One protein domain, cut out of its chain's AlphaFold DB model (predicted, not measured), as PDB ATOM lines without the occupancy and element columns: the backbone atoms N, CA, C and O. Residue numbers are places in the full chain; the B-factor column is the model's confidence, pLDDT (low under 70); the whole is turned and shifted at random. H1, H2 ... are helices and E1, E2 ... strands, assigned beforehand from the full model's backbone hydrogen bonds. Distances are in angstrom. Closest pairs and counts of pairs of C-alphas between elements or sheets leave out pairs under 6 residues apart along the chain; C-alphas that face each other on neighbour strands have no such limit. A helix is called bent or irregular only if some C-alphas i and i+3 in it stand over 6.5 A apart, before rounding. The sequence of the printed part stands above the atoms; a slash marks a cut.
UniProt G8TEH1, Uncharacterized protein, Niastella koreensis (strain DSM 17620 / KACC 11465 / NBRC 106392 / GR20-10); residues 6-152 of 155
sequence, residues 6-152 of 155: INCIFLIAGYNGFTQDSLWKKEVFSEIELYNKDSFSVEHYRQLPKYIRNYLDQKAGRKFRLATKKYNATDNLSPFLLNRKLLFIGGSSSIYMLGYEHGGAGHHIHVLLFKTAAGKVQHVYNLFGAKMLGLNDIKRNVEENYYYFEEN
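What this domain is: This is residues 6 to 152 of the 155 residues of an uncharacterized protein of Niastella koreensis (strain DSM 17620 / KACC 11465 / NBRC 106392 / GR20-10) (UniProt G8TEH1). A twisted sheet of five strands makes the core, with the long helix H1 and the short H4 crossing one face side by side, in opposite directions, and H2 standing on the other face. Residues 6 to 16 of H1 stick out as a free arm, and H3 sits in a loop region away from the sheet. The printed part has 147 residues, with four named helices and five named strands in the order H1 H2 H3 E1 E2 E3 E4 H4 E5; the class is mixed, helices and strands. The sheet's order is E1 E2 E3 E4 E5, antiparallel throughout. The whole is compact, with a radius of gyration of the C-alphas of 16.6 A, yet elongated, spanning 56 by 34 by 28 A.

Where its parts are: Find C-alpha 6 at (34.340, 8.993, 3.690); from there H1 runs to residue 34, 44.2 A away. H2 is residues 50 to 59, 14.2 A, and H3 is residues 73 to 77, only just irregular, with C-alphas 74 and 77 6.9 A apart. Look for E1 at residues 84 to 91, which bends by 59 degrees at residue 87, E2 at 95 to 102, and E3 at 108 to 117, 29.3 A. E4, residues 120 to 129, 26.8 A, bends by 56 degrees at residue 123. H4 is residues 135 to 143, and E5 runs from 147 to 151, ending at (19.378, -2.860, -13.001).

How they stand to each other: Begin with E1 to E4, a meander, each strand the antiparallel neighbour of the one before. In the hairpin E1 and E2, N 97 and O 90 are 2.7 A apart; in E2 and E3, N 98 and O 112 2.8 A; in E3 and E4, N 113 and O 125 2.8 A. Between E4 and E5, N 126 and O 148 are 2.8 A apart. H1 is on the sheet at a height of 10.1 A, across the strands. H4 is on the same face, and H1 touches it with residues 25 to 32 alone, at a shallow tilt of 11 degrees, opposite ways; the closest C-alphas, of Phe 29 and Lys 139, are 6.7 A apart. On the opposite face H2 stands up from the sheet; its closest C-alpha pair with E4 is Tyr 51 and Lys 120, 6.0 A. H3 is not on the sheet. Every O i to N i+4 pair is within hydrogen-bond range in H2 and H4, against 21 of 25 in H1 and 0 of 1 in H3, where 0 of 2 O i to N i+3 pairs are.

The domain as a whole: The C-alphas of Ile 6 and Thr 74 are the farthest apart, 57.0 A. The printed part has no cut. The links H1 to H2 and H2 to H3 are long. The model's mean pLDDT over the printed part is 76.5; residues under 70 include 6 to 24, 36 to 43 and 70 to 82.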
ATOM      1  N   ILE A   6      35.610   8.844   4.421       49.84
ATOM      2  CA  ILE A   6      34.340   8.993   3.690       49.84
ATOM      3  C   ILE A   6      34.568   9.170   2.175       49.84
ATOM      4  O   ILE A   6      33.779   8.664   1.384       49.84
ATOM      5  N   ASN A   7      35.679   9.783   1.743       44.38
ATOM      6  CA  ASN A   7      35.965   9.975   0.311       44.38
ATOM      7  C   ASN A   7      36.339   8.678  -0.433       44.38
ATOM      8  O   ASN A   7      36.082   8.573  -1.630       44.38
ATOM      9  N   CYS A   8      36.879   7.661   0.246       46.28
ATOM     10  CA  CYS A   8      37.193   6.384  -0.405       46.28
ATOM     11  C   CYS A   8      35.938   5.553  -0.719       46.28
ATOM     12  O   CYS A   8      35.920   4.827  -1.708       46.28
ATOM     13  N   ILE A   9      34.869   5.683   0.074       50.94
ATOM     14  CA  ILE A   9      33.640   4.892  -0.107       50.94
ATOM     15  C   ILE A   9      32.857   5.358  -1.347       50.94
ATOM     16  O   ILE A   9      32.345   4.528  -2.098       50.94
ATOM     17  N   PHE A  10      32.829   6.667  -1.630       45.72
ATOM     18  CA  PHE A  10      32.151   7.204  -2.819       45.72
ATOM     19  C   PHE A  10      32.862   6.855  -4.138       45.72
ATOM     20  O   PHE A  10      32.195   6.595  -5.138       45.72
ATOM     21  N   LEU A  11      34.197   6.768  -4.140       45.53
ATOM     22  CA  LEU A  11      34.971   6.343  -5.316       45.53
ATOM     23  C   LEU A  11      34.761   4.859  -5.659       45.53
ATOM     24  O   LEU A  11      34.688   4.505  -6.834       45.53
ATOM     25  N   ILE A  12      34.599   3.996  -4.652       50.66
ATOM     26  CA  ILE A  12      34.362   2.557  -4.857       50.66
ATOM     27  C   ILE A  12      32.951   2.301  -5.411       50.66
ATOM     28  O   ILE A  12      32.779   1.468  -6.301       50.66
ATOM     29  N   ALA A  13      31.941   3.043  -4.944       48.56
ATOM     30  CA  ALA A  13      30.566   2.897  -5.429       48.56
ATOM     31  C   ALA A  13      30.410   3.294  -6.912       48.56
ATOM     32  O   ALA A  13      29.727   2.599  -7.662       48.56
ATOM     33  N   GLY A  14      31.089   4.360  -7.357       46.31
ATOM     34  CA  GLY A  14      31.104   4.766  -8.769       46.31
ATOM     35  C   GLY A  14      31.827   3.769  -9.682       46.31
ATOM     36  O   GLY A  14      31.388   3.535 -10.807       46.31
ATOM     37  N   TYR A  15      32.895   3.130  -9.189       46.75
ATOM     38  CA  TYR A  15      33.622   2.103  -9.942       46.75
ATOM     39  C   TYR A  15      32.784   0.827 -10.129       46.75
ATOM     40  O   TYR A  15      32.772   0.255 -11.213       46.75
ATOM     41  N   ASN A  16      32.020   0.421  -9.107       47.69
ATOM     42  CA  ASN A  16      31.189  -0.788  -9.157       47.69
ATOM     43  C   ASN A  16      29.996  -0.689 -10.129       47.69
ATOM     44  O   ASN A  16      29.664  -1.672 -10.787       47.69
ATOM     45  N   GLY A  17      29.384   0.492 -10.278       50.66
ATOM     46  CA  GLY A  17      28.314   0.694 -11.266       50.66
ATOM     47  C   GLY A  17      28.816   0.603 -12.714       50.66
ATOM     48  O   GLY A  17      28.140   0.053 -13.582       50.66
ATOM     49  N   PHE A  18      30.039   1.079 -12.971       52.88
ATOM     50  CA  PHE A  18      30.659   1.030 -14.300       52.88
ATOM     51  C   PHE A  18      31.173  -0.379 -14.656       52.88
ATOM     52  O   PHE A  18      31.149  -0.793 -15.821       52.88
ATOM     53  N   THR A  19      31.616  -1.156 -13.662       58.19
ATOM     54  CA  THR A  19      32.064  -2.540 -13.879       58.19
ATOM     55  C   THR A  19      30.900  -3.493 -14.131       58.19
ATOM     56  O   THR A  19      31.033  -4.380 -14.970       58.19
ATOM     57  N   GLN A  20      29.744  -3.301 -13.488       60.97
ATOM     58  CA  GLN A  20      28.571  -4.141 -13.746       60.97
ATOM     59  C   GLN A  20      27.975  -3.902 -15.137       60.97
ATOM     60  O   GLN A  20      27.807  -4.869 -15.876       60.97
ATOM     61  N   ASP A  21      27.735  -2.653 -15.556       67.44
ATOM     62  CA  ASP A  21      27.218  -2.372 -16.910       67.44
ATOM     63  C   ASP A  21      28.150  -2.926 -18.006       67.44
ATOM     64  O   ASP A  21      27.702  -3.591 -18.939       67.44
ATOM     65  N   SER A  22      29.468  -2.751 -17.854       68.31
ATOM     66  CA  SER A  22      30.447  -3.263 -18.825       68.31
ATOM     67  C   SER A  22      30.547  -4.794 -18.874       68.31
ATOM     68  O   SER A  22      30.775  -5.347 -19.955       68.31
ATOM     69  N   LEU A  23      30.350  -5.496 -17.751       64.81
ATOM     70  CA  LEU A  23      30.238  -6.960 -17.730       64.81
ATOM     71  C   LEU A  23      28.991  -7.420 -18.487       64.81
ATOM     72  O   LEU A  23      29.076  -8.275 -19.371       64.81
ATOM     73  N   TRP A  24      27.850  -6.799 -18.200       68.62
ATOM     74  CA  TRP A  24      26.589  -7.176 -18.821       68.62
ATOM     75  C   TRP A  24      26.541  -6.853 -20.311       68.62
ATOM     76  O   TRP A  24      25.992  -7.642 -21.077       68.62
ATOM     77  N   LYS A  25      27.185  -5.769 -20.757       75.62
ATOM     78  CA  LYS A  25      27.362  -5.487 -22.187       75.62
ATOM     79  C   LYS A  25      27.988  -6.652 -22.933       75.62
ATOM     80  O   LYS A  25      27.483  -7.024 -23.985       75.62
ATOM     81  N   LYS A  26      29.072  -7.231 -22.407       79.12
ATOM     82  CA  LYS A  26      29.764  -8.353 -23.063       79.12
ATOM     83  C   LYS A  26      28.847  -9.559 -23.215       79.12
ATOM     84  O   LYS A  26      28.806 -10.157 -24.285       79.12
ATOM     85  N   GLU A  27      28.089  -9.880 -22.173       76.62
ATOM     86  CA  GLU A  27      27.122 -10.974 -22.222       76.62
ATOM     87  C   GLU A  27      26.001 -10.688 -23.225       76.62
ATOM     88  O   GLU A  27      25.703 -11.522 -24.078       76.62
ATOM     89  N   VAL A  28      25.437  -9.478 -23.190       76.06
ATOM     90  CA  VAL A  28      24.419  -9.031 -24.146       76.06
ATOM     91  C   VAL A  28      24.944  -9.096 -25.580       76.06
ATOM     92  O   VAL A  28      24.224  -9.579 -26.445       76.06
ATOM     93  N   PHE A  29      26.191  -8.698 -25.849       79.06
ATOM     94  CA  PHE A  29      26.799  -8.834 -27.176       79.06
ATOM     95  C   PHE A  29      26.927 -10.281 -27.617       79.06
ATOM     96  O   PHE A  29      26.508 -10.602 -28.730       79.06
ATOM     97  N   SER A  30      27.468 -11.141 -26.750       77.56
ATOM     98  CA  SER A  30      27.627 -12.561 -27.066       77.56
ATOM     99  C   SER A  30      26.285 -13.217 -27.371       77.56
ATOM    100  O   SER A  30      26.177 -14.001 -28.304       77.56
ATOM    101  N   GLU A  31      25.230 -12.832 -26.658       77.44
ATOM    102  CA  GLU A  31      23.886 -13.345 -26.897       77.44
ATOM    103  C   GLU A  31      23.297 -12.758 -28.182       77.44
ATOM    104  O   GLU A  31      22.825 -13.528 -29.008       77.44
ATOM    105  N   ILE A  32      23.393 -11.437 -28.414       76.75
ATOM    106  CA  ILE A  32      22.981 -10.774 -29.672       76.75
ATOM    107  C   ILE A  32      23.630 -11.458 -30.889       76.75
ATOM    108  O   ILE A  32      22.980 -11.608 -31.922       76.75
ATOM    109  N   GLU A  33      24.887 -11.886 -30.772       77.00
ATOM    110  CA  GLU A  33      25.633 -12.608 -31.812       77.00
ATOM    111  C   GLU A  33      25.103 -13.998 -32.127       77.00
ATOM    112  O   GLU A  33      25.173 -14.428 -33.278       77.00
ATOM    113  N   LEU A  34      24.553 -14.681 -31.128       73.38
ATOM    114  CA  LEU A  34      23.950 -15.997 -31.304       73.38
ATOM    115  C   LEU A  34      22.587 -15.923 -32.001       73.38
ATOM    116  O   LEU A  34      22.096 -16.943 -32.490       73.38
ATOM    117  N   TYR A  35      21.977 -14.739 -32.094       73.31
ATOM    118  CA  TYR A  35      20.752 -14.577 -32.865       73.31
ATOM    119  C   TYR A  35      21.058 -14.499 -34.353       73.31
ATOM    120  O   TYR A  35      21.628 -13.533 -34.854       73.31
ATOM    121  N   ASN A  36      20.566 -15.488 -35.090       63.78
ATOM    122  CA  ASN A  36      20.330 -15.335 -36.516       63.78
ATOM    123  C   ASN A  36      19.000 -14.576 -36.716       63.78
ATOM    124  O   ASN A  36      18.082 -14.653 -35.897       63.78
ATOM    125  N   LYS A  37      18.869 -13.866 -37.840       56.22
ATOM    126  CA  LYS A  37      17.628 -13.248 -38.321       56.22
ATOM    127  C   LYS A  37      16.428 -14.216 -38.281       56.22
ATOM    128  O   LYS A  37      15.320 -13.779 -37.989       56.22
ATOM    129  N   ASP A  38      16.658 -15.514 -38.486       53.66
ATOM    130  CA  ASP A  38      15.624 -16.564 -38.467       53.66
ATOM    131  C   ASP A  38      15.124 -16.930 -37.049       53.66
ATOM    132  O   ASP A  38      14.038 -17.491 -36.881       53.66
ATOM    133  N   SER A  39      15.883 -16.574 -36.006       56.16
ATOM    134  CA  SER A  39      15.536 -16.788 -34.591       56.16
ATOM    135  C   SER A  39      14.551 -15.735 -34.049       56.16
ATOM    136  O   SER A  39      14.015 -15.886 -32.950       56.16
ATOM    137  N   PHE A  40      14.289 -14.668 -34.813       64.69
ATOM    138  CA  PHE A  40      13.306 -13.623 -34.509       64.69
ATOM    139  C   PHE A  40      11.917 -13.979 -35.051       64.69
ATOM    140  O   PHE A  40      11.352 -13.256 -35.867       64.69
ATOM    141  N   SER A  41      11.364 -15.120 -34.656       57.12
ATOM    142  CA  SER A  41      10.125 -15.649 -35.252       57.12
ATOM    143  C   SER A  41       8.997 -15.834 -34.241       57.12
ATOM    144  O   SER A  41       8.161 -16.727 -34.344       57.12
ATOM    145  N   VAL A  42       8.933 -14.944 -33.253       60.34
ATOM    146  CA  VAL A  42       7.786 -14.864 -32.353       60.34
ATOM    147  C   VAL A  42       6.818 -13.805 -32.887       60.34
ATOM    148  O   VAL A  42       6.978 -12.606 -32.658       60.34
ATOM    149  N   GLU A  43       5.803 -14.250 -33.627       67.75
ATOM    150  CA  GLU A  43       4.845 -13.370 -34.317       67.75
ATOM    151  C   GLU A  43       3.839 -12.693 -33.375       67.75
ATOM    152  O   GLU A  43       3.116 -11.764 -33.760       67.75
ATOM    153  N   HIS A  44       3.745 -13.152 -32.124       80.50
ATOM    154  CA  HIS A  44       2.730 -12.687 -31.190       80.50
ATOM    155  C   HIS A  44       3.322 -12.298 -29.840       80.50
ATOM    156  O   HIS A  44       3.920 -13.111 -29.145       80.50
ATOM    157  N   TYR A  45       3.000 -11.088 -29.370       85.62
ATOM    158  CA  TYR A  45       3.375 -10.599 -28.032       85.62
ATOM    159  C   TYR A  45       3.064 -11.596 -26.900       85.62
ATOM    160  O   TYR A  45       3.770 -11.662 -25.898       85.62
ATOM    161  N   ARG A  46       2.015 -12.415 -27.057       86.81
ATOM    162  CA  ARG A  46       1.606 -13.416 -26.061       86.81
ATOM    163  C   ARG A  46       2.585 -14.575 -25.874       86.81
ATOM    164  O   ARG A  46       2.463 -15.275 -24.872       86.81
ATOM    165  N   GLN A  47       3.500 -14.782 -26.808       84.75
ATOM    166  CA  GLN A  47       4.525 -15.817 -26.730       84.75
ATOM    167  C   GLN A  47       5.730 -15.379 -25.880       84.75
ATOM    168  O   GLN A  47       6.511 -16.234 -25.475       84.75
ATOM    169  N   LEU A  48       5.854 -14.087 -25.526       89.50
ATOM    170  CA  LEU A  48       6.798 -13.681 -24.484       89.50
ATOM    171  C   LEU A  48       6.456 -14.382 -23.156       89.50
ATOM    172  O   LEU A  48       5.268 -14.492 -22.795       89.50
ATOM    173  N   PRO A  49       7.472 -14.796 -22.380       91.69
ATOM    174  CA  PRO A  49       7.255 -15.353 -21.058       91.69
ATOM    175  C   PRO A  49       6.376 -14.448 -20.193       91.69
ATOM    176  O   PRO A  49       6.440 -13.216 -20.257       91.69
ATOM    177  N   LYS A  50       5.524 -15.065 -19.366       93.81
ATOM    178  CA  LYS A  50       4.559 -14.340 -18.526       93.81
ATOM    179  C   LYS A  50       5.243 -13.297 -17.636       93.81
ATOM    180  O   LYS A  50       4.717 -12.202 -17.496       93.81
ATOM    181  N   TYR A  51       6.417 -13.607 -17.089       93.69
ATOM    182  CA  TYR A  51       7.159 -12.689 -16.225       93.69
ATOM    183  C   TYR A  51       7.651 -11.429 -16.963       93.69
ATOM    184  O   TYR A  51       7.593 -10.345 -16.392       93.69
ATOM    185  N   ILE A  52       8.029 -11.527 -18.245       94.06
ATOM    186  CA  ILE A  52       8.399 -10.356 -19.064       94.06
ATOM    187  C   ILE A  52       7.169  -9.498 -19.356       94.06
ATOM    188  O   ILE A  52       7.211  -8.275 -19.242       94.06
ATOM    189  N   ARG A  53       6.042 -10.129 -19.704       94.06
ATOM    190  CA  ARG A  53       4.785  -9.400 -19.930       94.06
ATOM    191  C   ARG A  53       4.303  -8.689 -18.669       94.06
ATOM    192  O   ARG A  53       3.905  -7.537 -18.748       94.06
ATOM    193  N   ASN A  54       4.406  -9.342 -17.513       94.12
ATOM    194  CA  ASN A  54       4.071  -8.731 -16.230       94.12
ATOM    195  C   ASN A  54       4.960  -7.515 -15.929       94.12
ATOM    196  O   ASN A  54       4.429  -6.477 -15.545       94.12
ATOM    197  N   TYR A  55       6.276  -7.621 -16.160       93.94
ATOM    198  CA  TYR A  55       7.193  -6.484 -16.034       93.94
ATOM    199  C   TYR A  55       6.742  -5.306 -16.909       93.94
ATOM    200  O   TYR A  55       6.639  -4.174 -16.438       93.94
ATOM    201  N   LEU A  56       6.414  -5.570 -18.177       92.50
ATOM    202  CA  LEU A  56       5.960  -4.540 -19.113       92.50
ATOM    203  C   LEU A  56       4.635  -3.896 -18.687       92.50
ATOM    204  O   LEU A  56       4.501  -2.674 -18.766       92.50
ATOM    205  N   ASP A  57       3.677  -4.699 -18.223       91.94
ATOM    206  CA  ASP A  57       2.393  -4.219 -17.705       91.94
ATOM    207  C   ASP A  57       2.595  -3.291 -16.494       91.94
ATOM    208  O   ASP A  57       1.986  -2.222 -16.401       91.94
ATOM    209  N   GLN A  58       3.490  -3.671 -15.580       89.50
ATOM    210  CA  GLN A  58       3.829  -2.871 -14.403       89.50
ATOM    211  C   GLN A  58       4.527  -1.569 -14.788       89.50
ATOM    212  O   GLN A  58       4.099  -0.500 -14.357       89.50
ATOM    213  N   LYS A  59       5.549  -1.630 -15.652       88.25
ATOM    214  CA  LYS A  59       6.286  -0.441 -16.105       88.25
ATOM    215  C   LYS A  59       5.381   0.553 -16.831       88.25
ATOM    216  O   LYS A  59       5.558   1.760 -16.709       88.25
ATOM    217  N   ALA A  60       4.394   0.054 -17.569       85.38
ATOM    218  CA  ALA A  60       3.410   0.889 -18.244       85.38
ATOM    219  C   ALA A  60       2.296   1.413 -17.319       85.38
ATOM    220  O   ALA A  60       1.501   2.241 -17.770       85.38
ATOM    221  N   GLY A  61       2.189   0.916 -16.080       85.88
ATOM    222  CA  GLY A  61       1.077   1.193 -15.159       85.88
ATOM    223  C   GLY A  61      -0.273   0.636 -15.629       85.88
ATOM    224  O   GLY A  61      -1.323   1.008 -15.109       85.88
ATOM    225  N   ARG A  62      -0.268  -0.213 -16.663       84.75
ATOM    226  CA  ARG A  62      -1.443  -0.786 -17.335       84.75
ATOM    227  C   ARG A  62      -1.004  -1.920 -18.249       84.75
ATOM    228  O   ARG A  62       0.160  -2.006 -18.604       84.75
ATOM    229  N   LYS A  63      -1.957  -2.709 -18.752       86.50
ATOM    230  CA  LYS A  63      -1.667  -3.758 -19.745       86.50
ATOM    231  C   LYS A  63      -0.901  -3.191 -20.949       86.50
ATOM    232  O   LYS A  63      -1.475  -2.424 -21.730       86.50
ATOM    233  N   PHE A  64       0.358  -3.582 -21.103       85.44
ATOM    234  CA  PHE A  64       1.208  -3.250 -22.231       85.44
ATOM    235  C   PHE A  64       0.702  -4.004 -23.457       85.44
ATOM    236  O   PHE A  64       0.471  -5.214 -23.433       85.44
ATOM    237  N   ARG A  65       0.459  -3.270 -24.542       82.75
ATOM    238  CA  ARG A  65      -0.095  -3.837 -25.773       82.75
ATOM    239  C   ARG A  65       0.726  -3.391 -26.967       82.75
ATOM    240  O   ARG A  65       1.167  -2.246 -27.023       82.75
ATOM    241  N   LEU A  66       0.874  -4.309 -27.914       84.69
ATOM    242  CA  LEU A  66       1.475  -4.070 -29.215       84.69
ATOM    243  C   LEU A  66       0.478  -4.480 -30.293       84.69
ATOM    244  O   LEU A  66      -0.106  -5.565 -30.221       84.69
ATOM    245  N   ALA A  67       0.282  -3.613 -31.276       80.31
ATOM    246  CA  ALA A  67      -0.477  -3.907 -32.476       80.31
ATOM    247  C   ALA A  67       0.390  -4.688 -33.472       80.31
ATOM    248  O   ALA A  67       1.595  -4.470 -33.569       80.31
ATOM    249  N   THR A  68      -0.221  -5.585 -34.241       74.00
ATOM    250  CA  THR A  68       0.447  -6.265 -35.366       74.00
ATOM    251  C   THR A  68       0.366  -5.450 -36.659       74.00
ATOM    252  O   THR A  68       1.229  -5.554 -37.527       74.00
ATOM    253  N   LYS A  69      -0.663  -4.606 -36.796       72.56
ATOM    254  CA  LYS A  69      -0.877  -3.749 -37.968       72.56
ATOM    255  C   LYS A  69      -0.111  -2.435 -37.836       72.56
ATOM    256  O   LYS A  69       0.060  -1.920 -36.734       72.56
ATOM    257  N   LYS A  70       0.346  -1.902 -38.975       66.94
ATOM    258  CA  LYS A  70       0.980  -0.581 -39.050       66.94
ATOM    259  C   LYS A  70      -0.028   0.492 -38.633       66.94
ATOM    260  O   LYS A  70      -1.194   0.398 -39.005       66.94
ATOM    261  N   TYR A  71       0.432   1.471 -37.863       65.81
ATOM    262  CA  TYR A  71      -0.370   2.633 -37.508       65.81
ATOM    263  C   TYR A  71      -0.433   3.609 -38.690       65.81
ATOM    264  O   TYR A  71       0.510   3.698 -39.484       65.81
ATOM    265  N   ASN A  72      -1.523   4.359 -38.795       59.94
ATOM    266  CA  ASN A  72      -1.620   5.530 -39.659       59.94
ATOM    267  C   ASN A  72      -1.315   6.788 -38.842       59.94
ATOM    268  O   ASN A  72      -1.637   6.867 -37.660       59.94
ATOM    269  N   ALA A  73      -0.726   7.813 -39.463       57.25
ATOM    270  CA  ALA A  73      -0.434   9.082 -38.783       57.25
ATOM    271  C   ALA A  73      -1.696   9.758 -38.192       57.25
ATOM    272  O   ALA A  73      -1.608  10.534 -37.243       57.25
ATOM    273  N   THR A  74      -2.872   9.425 -38.727       54.41
ATOM    274  CA  THR A  74      -4.195   9.870 -38.266       54.41
ATOM    275  C   THR A  74      -4.737   9.080 -37.067       54.41
ATOM    276  O   THR A  74      -5.707   9.515 -36.456       54.41
ATOM    277  N   ASP A  75      -4.116   7.958 -36.684       52.62
ATOM    278  CA  ASP A  75      -4.559   7.100 -35.569       52.62
ATOM    279  C   ASP A  75      -4.239   7.690 -34.180       52.62
ATOM    280  O   ASP A  75      -4.635   7.129 -33.155       52.62
ATOM    281  N   ASN A  76      -3.608   8.873 -34.139       53.00
ATOM    282  CA  ASN A  76      -3.367   9.688 -32.938       53.00
ATOM    283  C   ASN A  76      -4.634   9.997 -32.113       53.00
ATOM    284  O   ASN A  76      -4.534  10.515 -31.003       53.00
ATOM    285  N   LEU A  77      -5.822   9.677 -32.630       49.16
ATOM    286  CA  LEU A  77      -7.108   9.888 -31.970       49.16
ATOM    287  C   LEU A  77      -7.386   8.902 -30.818       49.16
ATOM    288  O   LEU A  77      -8.270   9.164 -30.006       49.16
ATOM    289  N   SER A  78      -6.631   7.802 -30.689       51.41
ATOM    290  CA  SER A  78      -6.669   6.952 -29.490       51.41
ATOM    291  C   SER A  78      -5.286   6.881 -28.832       51.41
ATOM    292  O   SER A  78      -4.413   6.172 -29.334       51.41
ATOM    293  N   PRO A  79      -5.072   7.528 -27.668       54.19
ATOM    294  CA  PRO A  79      -3.761   7.609 -27.007       54.19
ATOM    295  C   PRO A  79      -3.148   6.259 -26.597       54.19
ATOM    296  O   PRO A  79      -2.044   6.199 -26.054       54.19
ATOM    297  N   PHE A  80      -3.891   5.160 -26.734       54.28
ATOM    298  CA  PHE A  80      -3.723   4.040 -25.825       54.28
ATOM    299  C   PHE A  80      -3.248   2.735 -26.455       54.28
ATOM    300  O   PHE A  80      -2.725   1.930 -25.684       54.28
ATOM    301  N   LEU A  81      -3.391   2.505 -27.770       53.75
ATOM    302  CA  LEU A  81      -3.145   1.176 -28.369       53.75
ATOM    303  C   LEU A  81      -2.521   1.165 -29.770       53.75
ATOM    304  O   LEU A  81      -1.732   0.269 -30.057       53.75
ATOM    305  N   LEU A  82      -2.861   2.122 -30.635       55.03
ATOM    306  CA  LEU A  82      -2.397   2.124 -32.030       55.03
ATOM    307  C   LEU A  82      -0.989   2.707 -32.183       55.03
ATOM    308  O   LEU A  82      -0.345   2.506 -33.201       55.03
ATOM    309  N   ASN A  83      -0.460   3.332 -31.133       71.31
ATOM    310  CA  ASN A  83       0.842   3.988 -31.178       71.31
ATOM    311  C   ASN A  83       2.009   3.024 -30.942       71.31
ATOM    312  O   ASN A  83       3.136   3.483 -30.827       71.31
ATOM    313  N   ARG A  84       1.789   1.711 -30.794       80.38
ATOM    314  CA  ARG A  84       2.893   0.753 -30.647       80.38
ATOM    315  C   ARG A  84       2.700  -0.448 -31.548       80.38
ATOM    316  O   ARG A  84       1.792  -1.242 -31.312       80.38
ATOM    317  N   LYS A  85       3.564  -0.607 -32.548       85.81
ATOM    318  CA  LYS A  85       3.529  -1.744 -33.473       85.81
ATOM    319  C   LYS A  85       4.653  -2.716 -33.146       85.81
ATOM    320  O   LYS A  85       5.813  -2.324 -33.110       85.81
ATOM    321  N   LEU A  86       4.317  -3.984 -32.941       86.75
ATOM    322  CA  LEU A  86       5.304  -5.050 -32.832       86.75
ATOM    323  C   LEU A  86       6.087  -5.153 -34.148       86.75
ATOM    324  O   LEU A  86       5.487  -5.274 -35.217       86.75
ATOM    325  N   LEU A  87       7.414  -5.103 -34.063       85.88
ATOM    326  CA  LEU A  87       8.300  -5.323 -35.206       85.88
ATOM    327  C   LEU A  87       8.842  -6.745 -35.186       85.88
ATOM    328  O   LEU A  87       8.730  -7.456 -36.178       85.88
ATOM    329  N   PHE A  88       9.398  -7.152 -34.049       85.94
ATOM    330  CA  PHE A  88       9.929  -8.491 -33.852       85.94
ATOM    331  C   PHE A  88      10.001  -8.826 -32.366       85.94
ATOM    332  O   PHE A  88      10.120  -7.945 -31.510       85.94
ATOM    333  N   ILE A  89       9.989 -10.120 -32.072       87.06
ATOM    334  CA  ILE A  89      10.448 -10.678 -30.805       87.06
ATOM    335  C   ILE A  89      11.454 -11.776 -31.144       87.06
ATOM    336  O   ILE A  89      11.232 -12.567 -32.060       87.06
ATOM    337  N   GLY A  90      12.549 -11.815 -30.399       85.12
ATOM    338  CA  GLY A  90      13.524 -12.904 -30.412       85.12
ATOM    339  C   GLY A  90      13.935 -13.211 -28.982       85.12
ATOM    340  O   GLY A  90      13.710 -12.397 -28.089       85.12
ATOM    341  N   GLY A  91      14.493 -14.381 -28.718       80.12
ATOM    342  CA  GLY A  91      14.978 -14.688 -27.378       80.12
ATOM    343  C   GLY A  91      15.611 -16.065 -27.257       80.12
ATOM    344  O   GLY A  91      15.307 -16.967 -28.035       80.12
ATOM    345  N   SER A  92      16.483 -16.199 -26.273       81.00
ATOM    346  CA  SER A  92      17.103 -17.412 -25.769       81.00
ATOM    347  C   SER A  92      16.496 -17.713 -24.392       81.00
ATOM    348  O   SER A  92      15.466 -17.155 -24.005       81.00
ATOM    349  N   SER A  93      17.089 -18.639 -23.642       81.62
ATOM    350  CA  SER A  93      16.657 -18.928 -22.269       81.62
ATOM    351  C   SER A  93      17.055 -17.836 -21.268       81.62
ATOM    352  O   SER A  93      16.455 -17.759 -20.197       81.62
ATOM    353  N   SER A  94      18.055 -17.017 -21.602       86.38
ATOM    354  CA  SER A  94      18.674 -16.018 -20.724       86.38
ATOM    355  C   SER A  94      18.392 -14.586 -21.180       86.38
ATOM    356  O   SER A  94      18.211 -13.716 -20.328       86.38
ATOM    357  N   ILE A  95      18.296 -14.322 -22.486       88.19
ATOM    358  CA  ILE A  95      18.058 -12.987 -23.052       88.19
ATOM    359  C   ILE A  95      16.802 -12.997 -23.925       88.19
ATOM    360  O   ILE A  95      16.606 -13.902 -24.720       88.19
ATOM    361  N   TYR A  96      15.969 -11.964 -23.838       89.38
ATOM    362  CA  TYR A  96      14.856 -11.741 -24.765       89.38
ATOM    363  C   TYR A  96      14.960 -10.360 -25.395       89.38
ATOM    364  O   TYR A  96      15.373  -9.403 -24.753       89.38
ATOM    365  N   MET A  97      14.523 -10.242 -26.639       89.56
ATOM    366  CA  MET A  97      14.477  -9.007 -27.402       89.56
ATOM    367  C   MET A  97      13.054  -8.714 -27.840       89.56
ATOM    368  O   MET A  97      12.366  -9.578 -28.384       89.56
ATOM    369  N   LEU A  98      12.630  -7.473 -27.648       91.31
ATOM    370  CA  LEU A  98      11.354  -6.965 -28.120       91.31
ATOM    371  C   LEU A  98      11.580  -5.673 -28.902       91.31
ATOM    372  O   LEU A  98      11.841  -4.624 -28.313       91.31
ATOM    373  N   GLY A  99      11.440  -5.753 -30.221       90.19
ATOM    374  CA  GLY A  99      11.441  -4.602 -31.111       90.19
ATOM    375  C   GLY A  99      10.026  -4.091 -31.345       90.19
ATOM    376  O   GLY A  99       9.147  -4.852 -31.763       90.19
ATOM    377  N   TYR A 100       9.791  -2.802 -31.118       89.56
ATOM    378  CA  TYR A 100       8.518  -2.174 -31.453       89.56
ATOM    379  C   TYR A 100       8.685  -0.740 -31.946       89.56
ATOM    380  O   TYR A 100       9.585  -0.008 -31.554       89.56
ATOM    381  N   GLU A 101       7.777  -0.335 -32.817       87.69
ATOM    382  CA  GLU A 101       7.672   1.012 -33.357       87.69
ATOM    383  C   GLU A 101       6.761   1.840 -32.449       87.69
ATOM    384  O   GLU A 101       5.652   1.401 -32.151       87.69
ATOM    385  N   HIS A 102       7.207   3.013 -32.010       84.62
ATOM    386  CA  HIS A 102       6.426   3.990 -31.257       84.62
ATOM    387  C   HIS A 102       5.897   5.058 -32.223       84.62
ATOM    388  O   HIS A 102       6.662   5.856 -32.754       84.62
ATOM    389  N   GLY A 103       4.595   5.046 -32.497       77.25
ATOM    390  CA  GLY A 103       3.888   6.009 -33.340       77.25
ATOM    391  C   GLY A 103       3.553   7.322 -32.624       77.25
ATOM    392  O   GLY A 103       3.684   7.439 -31.407       77.25
ATOM    393  N   GLY A 104       3.083   8.304 -33.397       71.44
ATOM    394  CA  GLY A 104       2.742   9.654 -32.934       71.44
ATOM    395  C   GLY A 104       3.739  10.728 -33.381       71.44
ATOM    396  O   GLY A 104       4.600  10.483 -34.228       71.44
ATOM    397  N   ALA A 105       3.597  11.944 -32.844       65.81
ATOM    398  CA  ALA A 105       4.580  13.009 -33.048       65.81
ATOM    399  C   ALA A 105       5.888  12.623 -32.336       65.81
ATOM    400  O   ALA A 105       5.887  12.416 -31.126       65.81
ATOM    401  N   GLY A 106       6.985  12.485 -33.085       71.00
ATOM    402  CA  GLY A 106       8.239  11.933 -32.559       71.00
ATOM    403  C   GLY A 106       8.357  10.418 -32.723       71.00
ATOM    404  O   GLY A 106       8.860   9.744 -31.832       71.00
ATOM    405  N   HIS A 107       7.879   9.883 -33.849       81.50
ATOM    406  CA  HIS A 107       8.035   8.479 -34.222       81.50
ATOM    407  C   HIS A 107       9.476   7.972 -34.071       81.50
ATOM    408  O   HIS A 107      10.420   8.599 -34.553       81.50
ATOM    409  N   HIS A 108       9.633   6.826 -33.410       85.38
ATOM    410  CA  HIS A 108      10.915   6.143 -33.254       85.38
ATOM    411  C   HIS A 108      10.703   4.652 -32.993       85.38
ATOM    412  O   HIS A 108       9.598   4.187 -32.720       85.38
ATOM    413  N   ILE A 109      11.775   3.882 -33.086       89.06
ATOM    414  CA  ILE A 109      11.797   2.455 -32.795       89.06
ATOM    415  C   ILE A 109      12.439   2.256 -31.430       89.06
ATOM    416  O   ILE A 109      13.442   2.896 -31.128       89.06
ATOM    417  N   HIS A 110      11.869   1.353 -30.640       90.81
ATOM    418  CA  HIS A 110      12.479   0.812 -29.437       90.81
ATOM    419  C   HIS A 110      12.925  -0.627 -29.658       90.81
ATOM    420  O   HIS A 110      12.217  -1.419 -30.291       90.81
ATOM    421  N   VAL A 111      14.042  -0.989 -29.035       91.50
ATOM    422  CA  VAL A 111      14.426  -2.380 -28.801       91.50
ATOM    423  C   VAL A 111      14.660  -2.551 -27.310       91.50
ATOM    424  O   VAL A 111      15.546  -1.926 -26.735       91.50
ATOM    425  N   LEU A 112      13.840  -3.390 -26.680       92.56
ATOM    426  CA  LEU A 112      14.020  -3.788 -25.291       92.56
ATOM    427  C   LEU A 112      14.785  -5.107 -25.250       92.56
ATOM    428  O   LEU A 112      14.312  -6.093 -25.816       92.56
ATOM    429  N   LEU A 113      15.933  -5.128 -24.577       91.50
ATOM    430  CA  LEU A 113      16.681  -6.346 -24.269       91.50
ATOM    431  C   LEU A 113      16.445  -6.682 -22.798       91.50
ATOM    432  O   LEU A 113      16.787  -5.891 -21.921       91.50
ATOM    433  N   PHE A 114      15.865  -7.842 -22.524       91.62
ATOM    434  CA  PHE A 114      15.623  -8.342 -21.179       91.62
ATOM    435  C   PHE A 114      16.649  -9.412 -20.867       91.62
ATOM    436  O   PHE A 114      16.653 -10.455 -21.517       91.62
ATOM    437  N   LYS A 115      17.458  -9.196 -19.835       90.38
ATOM    438  CA  LYS A 115      18.210 -10.282 -19.216       90.38
ATOM    439  C   LYS A 115      17.353 -10.945 -18.156       90.38
ATOM    440  O   LYS A 115      16.708 -10.270 -17.353       90.38
ATOM    441  N   THR A 116      17.334 -12.268 -18.164       90.31
ATOM    442  CA  THR A 116      16.417 -13.075 -17.371       90.31
ATOM    443  C   THR A 116      17.148 -14.219 -16.688       90.31
ATOM    444  O   THR A 116      18.086 -14.797 -17.233       90.31
ATOM    445  N   ALA A 117      16.708 -14.546 -15.478       91.25
ATOM    446  CA  ALA A 117      17.174 -15.707 -14.734       91.25
ATOM    447  C   ALA A 117      16.063 -16.185 -13.801       91.25
ATOM    448  O   ALA A 117      15.315 -15.371 -13.256       91.25
ATOM    449  N   ALA A 118      15.940 -17.504 -13.629       91.94
ATOM    450  CA  ALA A 118      14.964 -18.124 -12.727       91.94
ATOM    451  C   ALA A 118      13.520 -17.596 -12.905       91.94
ATOM    452  O   ALA A 118      12.781 -17.414 -11.939       91.94
ATOM    453  N   GLY A 119      13.117 -17.315 -14.151       91.25
ATOM    454  CA  GLY A 119      11.777 -16.814 -14.463       91.25
ATOM    455  C   GLY A 119      11.510 -15.373 -14.013       91.25
ATOM    456  O   GLY A 119      10.351 -15.009 -13.810       91.25
ATOM    457  N   LYS A 120      12.554 -14.557 -13.840       92.81
ATOM    458  CA  LYS A 120      12.464 -13.127 -13.524       92.81
ATOM    459  C   LYS A 120      13.280 -12.296 -14.513       92.81
ATOM    460  O   LYS A 120      14.257 -12.782 -15.078       92.81
ATOM    461  N   VAL A 121      12.879 -11.038 -14.697       92.69
ATOM    462  CA  VAL A 121      13.690 -10.023 -15.389       92.69
ATOM    463  C   VAL A 121      14.723  -9.503 -14.394       92.69
ATOM    464  O   VAL A 121      14.354  -9.079 -13.307       92.69
ATOM    465  N   GLN A 122      16.002  -9.567 -14.747       90.81
ATOM    466  CA  GLN A 122      17.097  -9.040 -13.931       90.81
ATOM    467  C   GLN A 122      17.493  -7.637 -14.383       90.81
ATOM    468  O   GLN A 122      17.628  -6.739 -13.554       90.81
ATOM    469  N   HIS A 123      17.635  -7.457 -15.698       89.38
ATOM    470  CA  HIS A 123      18.082  -6.205 -16.302       89.38
ATOM    471  C   HIS A 123      17.298  -5.902 -17.570       89.38
ATOM    472  O   HIS A 123      16.866  -6.825 -18.276       89.38
ATOM    473  N   VAL A 124      17.165  -4.613 -17.876       90.81
ATOM    474  CA  VAL A 124      16.544  -4.143 -19.114       90.81
ATOM    475  C   VAL A 124      17.404  -3.081 -19.775       90.81
ATOM    476  O   VAL A 124      17.734  -2.069 -19.161       90.81
ATOM    477  N   TYR A 125      17.706  -3.296 -21.051       89.94
ATOM    478  CA  TYR A 125      18.266  -2.284 -21.939       89.94
ATOM    479  C   TYR A 125      17.152  -1.773 -22.836       89.94
ATOM    480  O   TYR A 125      16.529  -2.550 -23.555       89.94
ATOM    481  N   ASN A 126      16.897  -0.473 -22.804       90.88
ATOM    482  CA  ASN A 126      15.939   0.191 -23.671       90.88
ATOM    483  C   ASN A 126      16.687   1.051 -24.686       90.88
ATOM    484  O   ASN A 126      17.070   2.187 -24.398       90.88
ATOM    485  N   LEU A 127      16.896   0.483 -25.867       89.88
ATOM    486  CA  LEU A 127      17.471   1.165 -27.013       89.88
ATOM    487  C   LEU A 127      16.357   1.909 -27.742       89.88
ATOM    488  O   LEU A 127      15.243   1.394 -27.861       89.88
ATOM    489  N   PHE A 128      16.659   3.087 -28.277       87.25
ATOM    490  CA  PHE A 128      15.716   3.855 -29.082       87.25
ATOM    491  C   PHE A 128      16.425   4.562 -30.241       87.25
ATOM    492  O   PHE A 128      17.594   4.927 -30.135       87.25
ATOM    493  N   GLY A 129      15.730   4.757 -31.361       82.94
ATOM    494  CA  GLY A 129      16.291   5.466 -32.510       82.94
ATOM    495  C   GLY A 129      15.299   5.675 -33.650       82.94
ATOM    496  O   GLY A 129      14.261   5.023 -33.716       82.94
ATOM    497  N   ALA A 130      15.622   6.580 -34.577       75.00
ATOM    498  CA  ALA A 130      14.745   6.904 -35.709       75.00
ATOM    499  C   ALA A 130      14.593   5.741 -36.708       75.00
ATOM    500  O   ALA A 130      13.552   5.590 -37.345       75.00
ATOM    501  N   LYS A 131      15.635   4.912 -36.855       78.00
ATOM    502  CA  LYS A 131      15.646   3.694 -37.674       78.00
ATOM    503  C   LYS A 131      16.519   2.647 -36.979       78.00
ATOM    504  O   LYS A 131      17.675   2.925 -36.695       78.00
ATOM    505  N   MET A 132      15.979   1.459 -36.727       74.31
ATOM    506  CA  MET A 132      16.751   0.275 -36.336       74.31
ATOM    507  C   MET A 132      16.368  -0.838 -37.302       74.31
ATOM    508  O   MET A 132      15.200  -1.229 -37.347       74.31
ATOM    509  N   LEU A 133      17.314  -1.285 -38.126       64.69
ATOM    510  CA  LEU A 133      17.029  -2.182 -39.250       64.69
ATOM    511  C   LEU A 133      17.734  -3.541 -39.134       64.69
ATOM    512  O   LEU A 133      17.518  -4.405 -39.983       64.69
ATOM    513  N   GLY A 134      18.507  -3.782 -38.071       77.94
ATOM    514  CA  GLY A 134      19.055  -5.110 -37.803       77.94
ATOM    515  C   GLY A 134      19.917  -5.221 -36.548       77.94
ATOM    516  O   GLY A 134      20.137  -4.252 -35.824       77.94
ATOM    517  N   LEU A 135      20.435  -6.432 -36.326       81.06
ATOM    518  CA  LEU A 135      21.326  -6.784 -35.215       81.06
ATOM    519  C   LEU A 135      22.530  -5.844 -35.094       81.06
ATOM    520  O   LEU A 135      22.880  -5.449 -33.990       81.06
ATOM    521  N   ASN A 136      23.127  -5.434 -36.216       83.12
ATOM    522  CA  ASN A 136      24.284  -4.534 -36.210       83.12
ATOM    523  C   ASN A 136      23.952  -3.144 -35.643       83.12
ATOM    524  O   ASN A 136      24.789  -2.557 -34.967       83.12
ATOM    525  N   ASP A 137      22.738  -2.632 -35.871       83.88
ATOM    526  CA  ASP A 137      22.313  -1.354 -35.288       83.88
ATOM    527  C   ASP A 137      22.081  -1.486 -33.781       83.88
ATOM    528  O   ASP A 137      22.435  -0.591 -33.019       83.88
ATOM    529  N   ILE A 138      21.522  -2.621 -33.343       85.06
ATOM    530  CA  ILE A 138      21.363  -2.939 -31.917       85.06
ATOM    531  C   ILE A 138      22.743  -2.989 -31.260       85.06
ATOM    532  O   ILE A 138      22.950  -2.320 -30.252       85.06
ATOM    533  N   LYS A 139      23.697  -3.722 -31.852       84.06
ATOM    534  CA  LYS A 139      25.067  -3.814 -31.338       84.06
ATOM    535  C   LYS A 139      25.712  -2.439 -31.219       84.06
ATOM    536  O   LYS A 139      26.099  -2.057 -30.122       84.06
ATOM    537  N   ARG A 140      25.744  -1.673 -32.313       85.31
ATOM    538  CA  ARG A 140      26.343  -0.333 -32.334       85.31
ATOM    539  C   ARG A 140      25.761   0.563 -31.239       85.31
ATOM    540  O   ARG A 140      26.508   1.196 -30.506       85.31
ATOM    541  N   ASN A 141      24.440   0.558 -31.053       84.94
ATOM    542  CA  ASN A 141      23.801   1.355 -30.004       84.94
ATOM    543  C   ASN A 141      24.212   0.918 -28.583       84.94
ATOM    544  O   ASN A 141      24.362   1.771 -27.711       84.94
ATOM    545  N   VAL A 142      24.414  -0.381 -28.333       83.31
ATOM    546  CA  VAL A 142      24.953  -0.862 -27.046       83.31
ATOM    547  C   VAL A 142      26.426  -0.463 -26.880       83.31
ATOM    548  O   VAL A 142      26.835  -0.070 -25.785       83.31
ATOM    549  N   GLU A 143      27.229  -0.518 -27.947       83.75
ATOM    550  CA  GLU A 143      28.655  -0.149 -27.916       83.75
ATOM    551  C   GLU A 143      28.823   1.339 -27.596       83.75
ATOM    552  O   GLU A 143      29.611   1.717 -26.727       83.75
ATOM    553  N   GLU A 144      28.014   2.172 -28.242       84.12
ATOM    554  CA  GLU A 144      28.067   3.629 -28.157       84.12
ATOM    555  C   GLU A 144      27.295   4.217 -26.961       84.12
ATOM    556  O   GLU A 144      27.322   5.428 -26.755       84.12
ATOM    557  N   ASN A 145      26.664   3.388 -26.117       81.69
ATOM    558  CA  ASN A 145      25.839   3.814 -24.971       81.69
ATOM    559  C   ASN A 145      24.540   4.556 -25.338       81.69
ATOM    560  O   ASN A 145      24.016   5.331 -24.538       81.69
ATOM    561  N   TYR A 146      23.973   4.304 -26.518       83.56
ATOM    562  CA  TYR A 146      22.672   4.845 -26.924       83.56
ATOM    563  C   TYR A 146      21.513   3.981 -26.406       83.56
ATOM    564  O   TYR A 146      20.751   3.382 -27.173       83.56
ATOM    565  N   TYR A 147      21.384   3.903 -25.080       81.88
ATOM    566  CA  TYR A 147      20.305   3.185 -24.404       81.88
ATOM    567  C   TYR A 147      20.056   3.708 -22.985       81.88
ATOM    568  O   TYR A 147      20.907   4.347 -22.372       81.88
ATOM    569  N   TYR A 148      18.886   3.377 -22.441       84.00
ATOM    570  CA  TYR A 148      18.623   3.444 -21.003       84.00
ATOM    571  C   TYR A 148      18.782   2.058 -20.383       84.00
ATOM    572  O   TYR A 148      18.277   1.083 -20.938       84.00
ATOM    573  N   PHE A 149      19.459   1.966 -19.239       83.81
ATOM    574  CA  PHE A 149      19.662   0.716 -18.508       83.81
ATOM    575  C   PHE A 149      18.952   0.741 -17.162       83.81
ATOM    576  O   PHE A 149      19.002   1.734 -16.436       83.81
ATOM    577  N   GLU A 150      18.288  -0.364 -16.845       84.00
ATOM    578  CA  GLU A 150      17.634  -0.600 -15.565       84.00
ATOM    579  C   GLU A 150      18.203  -1.884 -14.951       84.00
ATOM    580  O   GLU A 150      18.125  -2.960 -15.554       84.00
ATOM    581  N   GLU A 151      18.789  -1.758 -13.760       81.44
ATOM    582  CA  GLU A 151      19.378  -2.860 -13.001       81.44
ATOM    583  C   GLU A 151      18.425  -3.358 -11.912       81.44
ATOM    584  O   GLU A 151      17.643  -2.576 -11.372       81.44
ATOM    585  N   ASN A 152      18.550  -4.638 -11.544       70.75
ATOM    586  CA  ASN A 152      17.930  -5.218 -10.356       70.75
ATOM    587  C   ASN A 152      16.436  -4.922 -10.294       70.75
ATOM    588  O   ASN A 152      15.921  -4.342  -9.335       70.75
TER     589      ASN A 152